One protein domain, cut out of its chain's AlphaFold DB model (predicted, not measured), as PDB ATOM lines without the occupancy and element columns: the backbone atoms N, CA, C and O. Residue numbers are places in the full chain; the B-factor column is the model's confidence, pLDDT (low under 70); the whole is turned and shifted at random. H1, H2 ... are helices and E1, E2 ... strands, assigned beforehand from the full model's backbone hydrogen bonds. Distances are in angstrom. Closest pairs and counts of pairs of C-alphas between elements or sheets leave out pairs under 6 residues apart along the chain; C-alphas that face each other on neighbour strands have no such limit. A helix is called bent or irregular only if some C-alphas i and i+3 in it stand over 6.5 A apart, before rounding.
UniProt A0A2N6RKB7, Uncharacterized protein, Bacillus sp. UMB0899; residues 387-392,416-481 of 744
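This is residues 387 to 392 and 416 to 481 of the 744 residues of an uncharacterized protein of Bacillus sp. UMB0899 (UniProt A0A2N6RKB7). A strongly twisted sheet of three bent strands, E1, E2 and E3, makes a wall, with the turn between E2 and E3 at one end of the longest axis and the helix H1 at the other. The short strand E4 lies near both E1 and H1, and residues 479 to 480 pair beside it. The printed part has 72 residues, with E1, E2, E3, E4 and H1 in that order along the chain; the sheet runs E1, E2, E3, all antiparallel, and the class is mixed. The whole is compact, with a radius of gyration of the C-alphas of 11.7 A, and only just elongated, spanning 35 by 24 by 19 A.

The printed part begins at Phe 387, C-alpha at (-50.946, 40.544, -25.025). After the cut, E1 holds residues 417 to 427, 18.1 A long, from C-alpha 417 at (-47.086, 30.444, -24.397). E2 is residues 432 to 439, 18.4 A, and E3 residues 444 to 451, 19.9 A. E4 is residues 455 to 458. H1, residues 465 to 474, ends at C-alpha 474 (-37.965, 42.397, -32.990).

E1, E2 and E3 form a meander, each strand the antiparallel neighbour of the one before. E1 bends by 110 degrees at residue 424. In the hairpin E1 and E2, N 420 and O 436 are 2.8 A apart; in the hairpin E2 and E3, N 437 and O 446 are 2.8 A apart, both within hydrogen-bond range. H1 only grazes the sheet, the closest C-alphas of E1 and H1 being those of Pro 423 and Leu 467, 6.1 A apart. Every O i to N i+4 pair in H1 is within hydrogen-bond range. Residues 456 to 457 of E4 pair in parallel with residues 479 to 480. E2 and E4 are apart.

The C-alphas farthest apart, those of Leu 441 and Lys 466, are 36.1 A apart. Residues 393 to 415 are not printed, and C-alphas 392 and 416 are 25.8 A apart across this cut. No link between named elements is long. The mean pLDDT of the printed part is 92.7, and no printed residue is under 70.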
ATOM      1  N   PHE A 387     -49.918  39.521 -25.224       96.38
ATOM      2  CA  PHE A 387     -50.946  40.544 -25.025       96.38
ATOM      3  C   PHE A 387     -50.313  41.854 -24.562       96.38
ATOM      4  O   PHE A 387     -49.922  41.995 -23.401       96.38
ATOM      5  N   LEU A 388     -50.282  42.850 -25.450       94.62
ATOM      6  CA  LEU A 388     -49.763  44.173 -25.116       94.62
ATOM      7  C   LEU A 388     -50.885  45.065 -24.574       94.62
ATOM      8  O   LEU A 388     -51.712  45.585 -25.332       94.62
ATOM      9  N   LEU A 389     -50.934  45.230 -23.248       90.31
ATOM     10  CA  LEU A 389     -52.069  45.849 -22.546       90.31
ATOM     11  C   LEU A 389     -51.836  47.313 -22.117       90.31
ATOM     12  O   LEU A 389     -52.617  47.865 -21.336       90.31
ATOM     13  N   GLY A 390     -50.809  47.966 -22.663       84.50
ATOM     14  CA  GLY A 390     -50.489  49.375 -22.406       84.50
ATOM     15  C   GLY A 390     -49.543  49.593 -21.227       84.50
ATOM     16  O   GLY A 390     -49.178  48.652 -20.534       84.50
ATOM     17  N   ASP A 391     -49.197  50.844 -20.937       78.56
ATOM     18  CA  ASP A 391     -48.173  51.169 -19.922       78.56
ATOM     19  C   ASP A 391     -48.717  51.275 -18.492       78.56
ATOM     20  O   ASP A 391     -48.016  51.608 -17.536       78.56
ATOM     21  N   LYS A 392     -50.006  50.993 -18.315       74.06
ATOM     22  CA  LYS A 392     -50.686  51.146 -17.033       74.06
ATOM     23  C   LYS A 392     -50.356  49.954 -16.127       74.06
ATOM     24  O   LYS A 392     -50.975  48.905 -16.277       74.06
ATOM     25  N   GLY A 416     -48.940  26.192 -26.187       97.25
ATOM     26  CA  GLY A 416     -47.846  27.158 -26.180       97.25
ATOM     27  C   GLY A 416     -47.984  28.305 -25.174       97.25
ATOM     28  O   GLY A 416     -48.736  28.258 -24.204       97.25
ATOM     29  N   LEU A 417     -47.210  29.364 -25.369       98.31
ATOM     30  CA  LEU A 417     -47.086  30.444 -24.397       98.31
ATOM     31  C   LEU A 417     -48.055  31.598 -24.687       98.31
ATOM     32  O   LEU A 417     -48.052  32.153 -25.786       98.31
ATOM     33  N   VAL A 418     -48.778  32.055 -23.660       98.31
ATOM     34  CA  VAL A 418     -49.509  33.333 -23.674       98.31
ATOM     35  C   VAL A 418     -49.073  34.201 -22.493       98.31
ATOM     36  O   VAL A 418     -49.282  33.833 -21.338       98.31
ATOM     37  N   ILE A 419     -48.515  35.382 -22.777       97.81
ATOM     38  CA  ILE A 419     -48.069  36.356 -21.768       97.81
ATOM     39  C   ILE A 419     -48.717  37.725 -21.978       97.81
ATOM     40  O   ILE A 419     -48.751  38.253 -23.084       97.81
ATOM     41  N   ALA A 420     -49.194  38.354 -20.906       97.12
ATOM     42  CA  ALA A 420     -49.587  39.758 -20.888       97.12
ATOM     43  C   ALA A 420     -48.476  40.629 -20.296       97.12
ATOM     44  O   ALA A 420     -48.119  40.462 -19.130       97.12
ATOM     45  N   PHE A 421     -47.966  41.586 -21.072       95.44
ATOM     46  CA  PHE A 421     -46.821  42.412 -20.676       95.44
ATOM     47  C   PHE A 421     -46.916  43.854 -21.197       95.44
ATOM     48  O   PHE A 421     -47.722  44.171 -22.077       95.44
ATOM     49  N   SER A 422     -46.086  44.726 -20.621       92.94
ATOM     50  CA  SER A 422     -45.913  46.126 -21.009       92.94
ATOM     51  C   SER A 422     -44.582  46.298 -21.740       92.94
ATOM     52  O   SER A 422     -43.600  45.683 -21.331       92.94
ATOM     53  N   PRO A 423     -44.453  47.194 -22.736       91.00
ATOM     54  CA  PRO A 423     -43.138  47.531 -23.280       91.00
ATOM     55  C   PRO A 423     -42.169  48.069 -22.211       91.00
ATOM     56  O   PRO A 423     -40.957  47.908 -22.332       91.00
ATOM     57  N   ARG A 424     -42.691  48.679 -21.132       88.94
ATOM     58  CA  ARG A 424     -41.888  49.162 -19.994       88.94
ATOM     59  C   ARG A 424     -41.383  48.039 -19.077       88.94
ATOM     60  O   ARG A 424     -40.507  48.303 -18.262       88.94
ATOM     61  N   SER A 425     -41.932  46.827 -19.187       91.62
ATOM     62  CA  SER A 425     -41.527  45.645 -18.411       91.62
ATOM     63  C   SER A 425     -40.627  44.696 -19.209       91.62
ATOM     64  O   SER A 425     -40.488  43.528 -18.860       91.62
ATOM     65  N   VAL A 426     -40.006  45.189 -20.284       93.44
ATOM     66  CA  VAL A 426     -39.082  44.421 -21.125       93.44
ATOM     67  C   VAL A 426     -37.636  44.718 -20.730       93.44
ATOM     68  O   VAL A 426     -37.192  45.867 -20.736       93.44
ATOM     69  N   ASN A 427     -36.864  43.669 -20.451       93.00
ATOM     70  CA  ASN A 427     -35.412  43.734 -20.511       93.00
ATOM     71  C   ASN A 427     -34.984  43.650 -21.977       93.00
ATOM     72  O   ASN A 427     -34.860  42.565 -22.542       93.00
ATOM     73  N   TRP A 428     -34.752  44.806 -22.588       91.94
ATOM     74  CA  TRP A 428     -34.442  44.891 -24.013       91.94
ATOM     75  C   TRP A 428     -33.104  44.271 -24.411       91.94
ATOM     76  O   TRP A 428     -32.981  43.829 -25.549       91.94
ATOM     77  N   ASN A 429     -32.128  44.237 -23.501       91.81
ATOM     78  CA  ASN A 429     -30.811  43.659 -23.777       91.81
ATOM     79  C   ASN A 429     -30.899  42.134 -23.831       91.81
ATOM     80  O   ASN A 429     -30.362  41.519 -24.740       91.81
ATOM     81  N   LYS A 430     -31.633  41.539 -22.883       93.50
ATOM     82  CA  LYS A 430     -31.872  40.091 -22.837       93.50
ATOM     83  C   LYS A 430     -33.051  39.630 -23.695       93.50
ATOM     84  O   LYS A 430     -33.291  38.439 -23.790       93.50
ATOM     85  N   LYS A 431     -33.818  40.563 -24.271       97.25
ATOM     86  CA  LYS A 431     -35.081  40.296 -24.982       97.25
ATOM     87  C   LYS A 431     -36.096  39.508 -24.132       97.25
ATOM     88  O   LYS A 431     -36.848  38.698 -24.664       97.25
ATOM     89  N   ILE A 432     -36.150  39.777 -22.825       96.94
ATOM     90  CA  ILE A 432     -37.071  39.129 -21.873       96.94
ATOM     91  C   ILE A 432     -38.216  40.078 -21.520       96.94
ATOM     92  O   ILE A 432     -37.981  41.226 -21.141       96.94
ATOM     93  N   ALA A 433     -39.451  39.598 -21.613       96.62
ATOM     94  CA  ALA A 433     -40.656  40.279 -21.163       96.62
ATOM     95  C   ALA A 433     -41.074  39.765 -19.778       96.62
ATOM     96  O   ALA A 433     -41.212  38.565 -19.568       96.62
ATOM     97  N   TYR A 434     -41.319  40.683 -18.845       95.56
ATOM     98  CA  TYR A 434     -41.877  40.376 -17.528       95.56
ATOM     99  C   TYR A 434     -43.359  40.741 -17.508       95.56
ATOM    100  O   TYR A 434     -43.748  41.819 -17.976       95.56
ATOM    101  N   GLY A 435     -44.201  39.868 -16.968       95.31
ATOM    102  CA  GLY A 435     -45.641  40.053 -17.062       95.31
ATOM    103  C   GLY A 435     -46.442  38.973 -16.355       95.31
ATOM    104  O   GLY A 435     -46.055  38.479 -15.301       95.31
ATOM    105  N   LEU A 436     -47.607  38.657 -16.918       96.06
ATOM    106  CA  LEU A 436     -48.444  37.561 -16.449       96.06
ATOM    107  C   LEU A 436     -48.558  36.493 -17.523       96.06
ATOM    108  O   LEU A 436     -49.075  36.775 -18.601       96.06
ATOM    109  N   VAL A 437     -48.123  35.285 -17.204       96.62
ATOM    110  CA  VAL A 437     -48.254  34.097 -18.043       96.62
ATOM    111  C   VAL A 437     -49.547  33.374 -17.677       96.62
ATOM    112  O   VAL A 437     -49.908  33.296 -16.501       96.62
ATOM    113  N   TYR A 438     -50.283  32.899 -18.678       96.75
ATOM    114  CA  TYR A 438     -51.452  32.054 -18.450       96.75
ATOM    115  C   TYR A 438     -51.017  30.611 -18.202       96.75
ATOM    116  O   TYR A 438     -50.332  30.031 -19.036       96.75
ATOM    117  N   ASP A 439     -51.433  30.041 -17.077       94.56
ATOM    118  CA  ASP A 439     -51.239  28.634 -16.749       94.56
ATOM    119  C   ASP A 439     -52.476  27.831 -17.202       94.56
ATOM    120  O   ASP A 439     -53.568  28.017 -16.647       94.56
ATOM    121  N   PRO A 440     -52.339  26.942 -18.202       91.75
ATOM    122  CA  PRO A 440     -53.460  26.175 -18.730       91.75
ATOM    123  C   PRO A 440     -53.966  25.078 -17.784       91.75
ATOM    124  O   PRO A 440     -55.125  24.678 -17.905       91.75
ATOM    125  N   LEU A 441     -53.147  24.609 -16.834       90.12
ATOM    126  CA  LEU A 441     -53.537  23.577 -15.869       90.12
ATOM    127  C   LEU A 441     -54.468  24.162 -14.807       90.12
ATOM    128  O   LEU A 441     -55.569  23.652 -14.588       90.12
ATOM    129  N   SER A 442     -54.056  25.265 -14.175       92.25
ATOM    130  CA  SER A 442     -54.885  25.959 -13.179       92.25
ATOM    131  C   SER A 442     -55.956  26.859 -13.803       92.25
ATOM    132  O   SER A 442     -56.898  27.265 -13.121       92.25
ATOM    133  N   LYS A 443     -55.831  27.172 -15.100       92.62
ATOM    134  CA  LYS A 443     -56.632  28.173 -15.825       92.62
ATOM    135  C   LYS A 443     -56.554  29.564 -15.191       92.62
ATOM    136  O   LYS A 443     -57.491  30.366 -15.312       92.62
ATOM    137  N   GLU A 444     -55.447  29.866 -14.522       92.69
ATOM    138  CA  GLU A 444     -55.172  31.148 -13.881       92.69
ATOM    139  C   GLU A 444     -54.003  31.872 -14.549       92.69
ATOM    140  O   GLU A 444     -53.243  31.322 -15.335       92.69
ATOM    141  N   TRP A 445     -53.873  33.159 -14.243       94.94
ATOM    142  CA  TRP A 445     -52.678  33.917 -14.597       94.94
ATOM    143  C   TRP A 445     -51.678  33.833 -13.445       94.94
ATOM    144  O   TRP A 445     -52.087  33.841 -12.286       94.94
ATOM    145  N   ARG A 446     -50.382  33.829 -13.744       93.44
ATOM    146  CA  ARG A 446     -49.297  33.901 -12.757       93.44
ATOM    147  C   ARG A 446     -48.243  34.905 -13.205       93.44
ATOM    148  O   ARG A 446     -48.063  35.104 -14.402       93.44
ATOM    149  N   TYR A 447     -47.590  35.581 -12.263       94.56
ATOM    150  CA  TYR A 447     -46.450  36.434 -12.605       94.56
ATOM    151  C   TYR A 447     -45.298  35.553 -13.088       94.56
ATOM    152  O   TYR A 447     -45.053  34.506 -12.494       94.56
ATOM    153  N   ASP A 448     -44.648  35.948 -14.178       94.56
ATOM    154  CA  ASP A 448     -43.464  35.264 -14.699       94.56
ATOM    155  C   ASP A 448     -42.745  36.134 -15.745       94.56
ATOM    156  O   ASP A 448     -43.192  37.228 -16.110       94.56
ATOM    157  N   SER A 449     -41.629  35.625 -16.248       95.06
ATOM    158  CA  SER A 449     -40.831  36.204 -17.314       95.06
ATOM    159  C   SER A 449     -40.580  35.190 -18.421       95.06
ATOM    160  O   SER A 449     -40.340  34.019 -18.153       95.06
ATOM    161  N   THR A 450     -40.634  35.650 -19.662       97.12
ATOM    162  CA  THR A 450     -40.496  34.826 -20.869       97.12
ATOM    163  C   THR A 450     -39.700  35.619 -21.902       97.12
ATOM    164  O   THR A 450     -39.563  36.838 -21.735       97.12
ATOM    165  N   PRO A 451     -39.215  35.038 -23.010       97.94
ATOM    166  CA  PRO A 451     -38.716  35.878 -24.088       97.94
ATOM    167  C   PRO A 451     -39.849  36.754 -24.617       97.94
ATOM    168  O   PRO A 451     -41.036  36.442 -24.443       97.94
ATOM    169  N   ILE A 452     -39.494  37.870 -25.261       98.50
ATOM    170  CA  ILE A 452     -40.473  38.647 -26.023       98.50
ATOM    171  C   ILE A 452     -41.150  37.666 -27.002       98.50
ATOM    172  O   ILE A 452     -40.450  36.969 -27.744       98.50
ATOM    173  N   PRO A 453     -42.491  37.567 -26.989       98.50
ATOM    174  CA  PRO A 453     -43.208  36.630 -27.847       98.50
ATOM    175  C   PRO A 453     -42.977  36.910 -29.331       98.50
ATOM    176  O   PRO A 453     -42.855  38.067 -29.730       98.50
ATOM    177  N   SER A 454     -42.987  35.862 -30.155       97.12
ATOM    178  CA  SER A 454     -42.814  35.981 -31.610       97.12
ATOM    179  C   SER A 454     -43.949  36.758 -32.277       97.12
ATOM    180  O   SER A 454     -43.739  37.356 -33.328       97.12
ATOM    181  N   VAL A 455     -45.148  36.747 -31.683       97.88
ATOM    182  CA  VAL A 455     -46.302  37.549 -32.113       97.88
ATOM    183  C   VAL A 455     -46.837  38.367 -30.961       97.88
ATOM    184  O   VAL A 455     -47.005  37.868 -29.848       97.88
ATOM    185  N   ILE A 456     -47.202  39.614 -31.249       98.12
ATOM    186  CA  ILE A 456     -47.797  40.517 -30.270       98.12
ATOM    187  C   ILE A 456     -49.166  40.994 -30.759       98.12
ATOM    188  O   ILE A 456     -49.298  41.620 -31.805       98.12
ATOM    189  N   TYR A 457     -50.189  40.756 -29.945       96.06
ATOM    190  CA  TYR A 457     -51.530  41.301 -30.100       96.06
ATOM    191  C   TYR A 457     -51.652  42.598 -29.288       96.06
ATOM    192  O   TYR A 457     -51.763  42.575 -28.052       96.06
ATOM    193  N   ARG A 458     -51.653  43.751 -29.971       94.19
ATOM    194  CA  ARG A 458     -51.824  45.064 -29.328       94.19
ATOM    195  C   ARG A 458     -53.291  45.290 -28.949       94.19
ATOM    196  O   ARG A 458     -54.185  45.313 -29.789       94.19
ATOM    197  N   ARG A 459     -53.554  45.456 -27.646       89.94
ATOM    198  CA  ARG A 459     -54.905  45.634 -27.058       89.94
ATOM    199  C   ARG A 459     -55.122  46.993 -26.407       89.94
ATOM    200  O   ARG A 459     -56.184  47.257 -25.839       89.94
ATOM    201  N   ASN A 460     -54.091  47.819 -26.410       87.31
ATOM    202  CA  ASN A 460     -54.094  49.169 -25.886       87.31
ATOM    203  C   ASN A 460     -53.150  50.017 -26.739       87.31
ATOM    204  O   ASN A 460     -52.194  49.472 -27.291       87.31
ATOM    205  N   PHE A 461     -53.421  51.320 -26.808       85.38
ATOM    206  CA  PHE A 461     -52.747  52.248 -27.715       85.38
ATOM    207  C   PHE A 461     -52.154  53.476 -27.006       85.38
ATOM    208  O   PHE A 461     -51.852  54.476 -27.638       85.38
ATOM    209  N   HIS A 462     -52.010  53.424 -25.678       79.75
ATOM    210  CA  HIS A 462     -51.390  54.486 -24.877       79.75
ATOM    211  C   HIS A 462     -49.962  54.105 -24.460       79.75
ATOM    212  O   HIS A 462     -49.651  54.117 -23.270       79.75
ATOM    213  N   GLN A 463     -49.144  53.671 -25.417       84.12
ATOM    214  CA  GLN A 463     -47.735  53.330 -25.206       84.12
ATOM    215  C   GLN A 463     -46.841  54.279 -25.993       84.12
ATOM    216  O   GLN A 463     -47.273  54.845 -26.994       84.12
ATOM    217  N   ASP A 464     -45.585  54.385 -25.572       81.75
ATOM    218  CA  ASP A 464     -44.542  55.053 -26.347       81.75
ATOM    219  C   ASP A 464     -44.327  54.354 -27.706       81.75
ATOM    220  O   ASP A 464     -43.922  53.188 -27.770       81.75
ATOM    221  N   GLU A 465     -44.573  55.082 -28.796       84.06
ATOM    222  CA  GLU A 465     -44.432  54.594 -30.171       84.06
ATOM    223  C   GLU A 465     -42.992  54.167 -30.515       84.06
ATOM    224  O   GLU A 465     -42.798  53.279 -31.350       84.06
ATOM    225  N   LYS A 466     -41.967  54.687 -29.819       86.12
ATOM    226  CA  LYS A 466     -40.581  54.198 -29.962       86.12
ATOM    227  C   LYS A 466     -40.453  52.754 -29.480       86.12
ATOM    228  O   LYS A 466     -39.805  51.930 -30.130       86.12
ATOM    229  N   LEU A 467     -41.095  52.423 -28.358       89.75
ATOM    230  CA  LEU A 467     -41.085  51.064 -27.815       89.75
ATOM    231  C   LEU A 467     -41.923  50.116 -28.681       89.75
ATOM    232  O   LEU A 467     -41.512  48.977 -28.901       89.75
ATOM    233  N   ILE A 468     -43.052  50.585 -29.224       91.31
ATOM    234  CA  ILE A 468     -43.855  49.819 -30.191       91.31
ATOM    235  C   ILE A 468     -43.046  49.518 -31.452       91.31
ATOM    236  O   ILE A 468     -43.003  48.369 -31.882       91.31
ATOM    237  N   SER A 469     -42.348  50.511 -32.004       90.62
ATOM    238  CA  SER A 469     -41.491  50.335 -33.182       90.62
ATOM    239  C   SER A 469     -40.396  49.295 -32.933       90.62
ATOM    240  O   SER A 469     -40.170  48.415 -33.761       90.62
ATOM    241  N   LYS A 470     -39.778  49.312 -31.745       93.69
ATOM    242  CA  LYS A 470     -38.789  48.303 -31.347       93.69
ATOM    243  C   LYS A 470     -39.385  46.891 -31.283       93.69
ATOM    244  O   LYS A 470     -38.755  45.951 -31.761       93.69
ATOM    245  N   LEU A 471     -40.604  46.737 -30.754       95.25
ATOM    246  CA  LEU A 471     -41.319  45.453 -30.768       95.25
ATOM    247  C   LEU A 471     -41.674  45.003 -32.190       95.25
ATOM    248  O   LEU A 471     -41.525  43.821 -32.490       95.25
ATOM    249  N   ARG A 472     -42.104  45.917 -33.073       93.31
ATOM    250  CA  ARG A 472     -42.374  45.604 -34.489       93.31
ATOM    251  C   ARG A 472     -41.131  45.027 -35.157       93.31
ATOM    252  O   ARG A 472     -41.221  43.962 -35.751       93.31
ATOM    253  N   VAL A 473     -39.971  45.667 -34.996       91.94
ATOM    254  CA  VAL A 473     -38.703  45.175 -35.563       91.94
ATOM    255  C   VAL A 473     -38.328  43.809 -34.980       91.94
ATOM    256  O   VAL A 473     -38.084  42.871 -35.730       91.94
ATOM    257  N   MET A 474     -38.346  43.657 -33.651       93.69
ATOM    258  CA  MET A 474     -37.965  42.397 -32.990       93.69
ATOM    259  C   MET A 474     -38.862  41.211 -33.361       93.69
ATOM    260  O   MET A 474     -38.396  40.078 -33.383       93.69
ATOM    261  N   THR A 475     -40.138  41.465 -33.646       94.06
ATOM    262  CA  THR A 475     -41.110  40.429 -34.035       94.06
ATOM    263  C   THR A 475     -41.200  40.226 -35.545       94.06
ATOM    264  O   THR A 475     -42.101  39.533 -36.006       94.06
ATOM    265  N   ASN A 476     -40.306  40.829 -36.337       91.31
ATOM    266  CA  ASN A 476     -40.388  40.832 -37.799       91.31
ATOM    267  C   ASN A 476     -41.784  41.258 -38.305       91.31
ATOM    268  O   ASN A 476     -42.439  40.573 -39.087       91.31
ATOM    269  N   ASN A 477     -42.280  42.368 -37.753       90.38
ATOM    270  CA  ASN A 477     -43.581  42.981 -38.018       90.38
ATOM    271  C   ASN A 477     -44.808  42.096 -37.699       90.38
ATOM    272  O   ASN A 477     -45.932  42.372 -38.129       90.38
ATOM    273  N   LYS A 478     -44.626  41.071 -36.857       93.44
ATOM    274  CA  LYS A 478     -45.702  40.233 -36.304       93.44
ATOM    275  C   LYS A 478     -46.364  40.835 -35.050       93.44
ATOM    276  O   LYS A 478     -46.927  40.121 -34.219       93.44
ATOM    277  N   LEU A 479     -46.328  42.160 -34.913       95.06
ATOM    278  CA  LEU A 479     -47.158  42.915 -33.975       95.06
ATOM    279  C   LEU A 479     -48.380  43.428 -34.736       95.06
ATOM    280  O   LEU A 479     -48.254  44.341 -35.549       95.06
ATOM    281  N   PHE A 480     -49.552  42.854 -34.470       93.81
ATOM    282  CA  PHE A 480     -50.786  43.254 -35.142       93.81
ATOM    283  C   PHE A 480     -51.653  44.172 -34.277       93.81
ATOM    284  O   PHE A 480     -51.530  44.235 -33.047       93.81
ATOM    285  N   ASN A 481     -52.535  44.891 -34.969       92.56
ATOM    286  CA  ASN A 481     -53.136  46.154 -34.563       92.56
ATOM    287  C   ASN A 481     -52.050  47.178 -34.213       92.56
ATOM    288  O   ASN A 481     -52.047  47.755 -33.129       92.56
TER     289      ASN A 481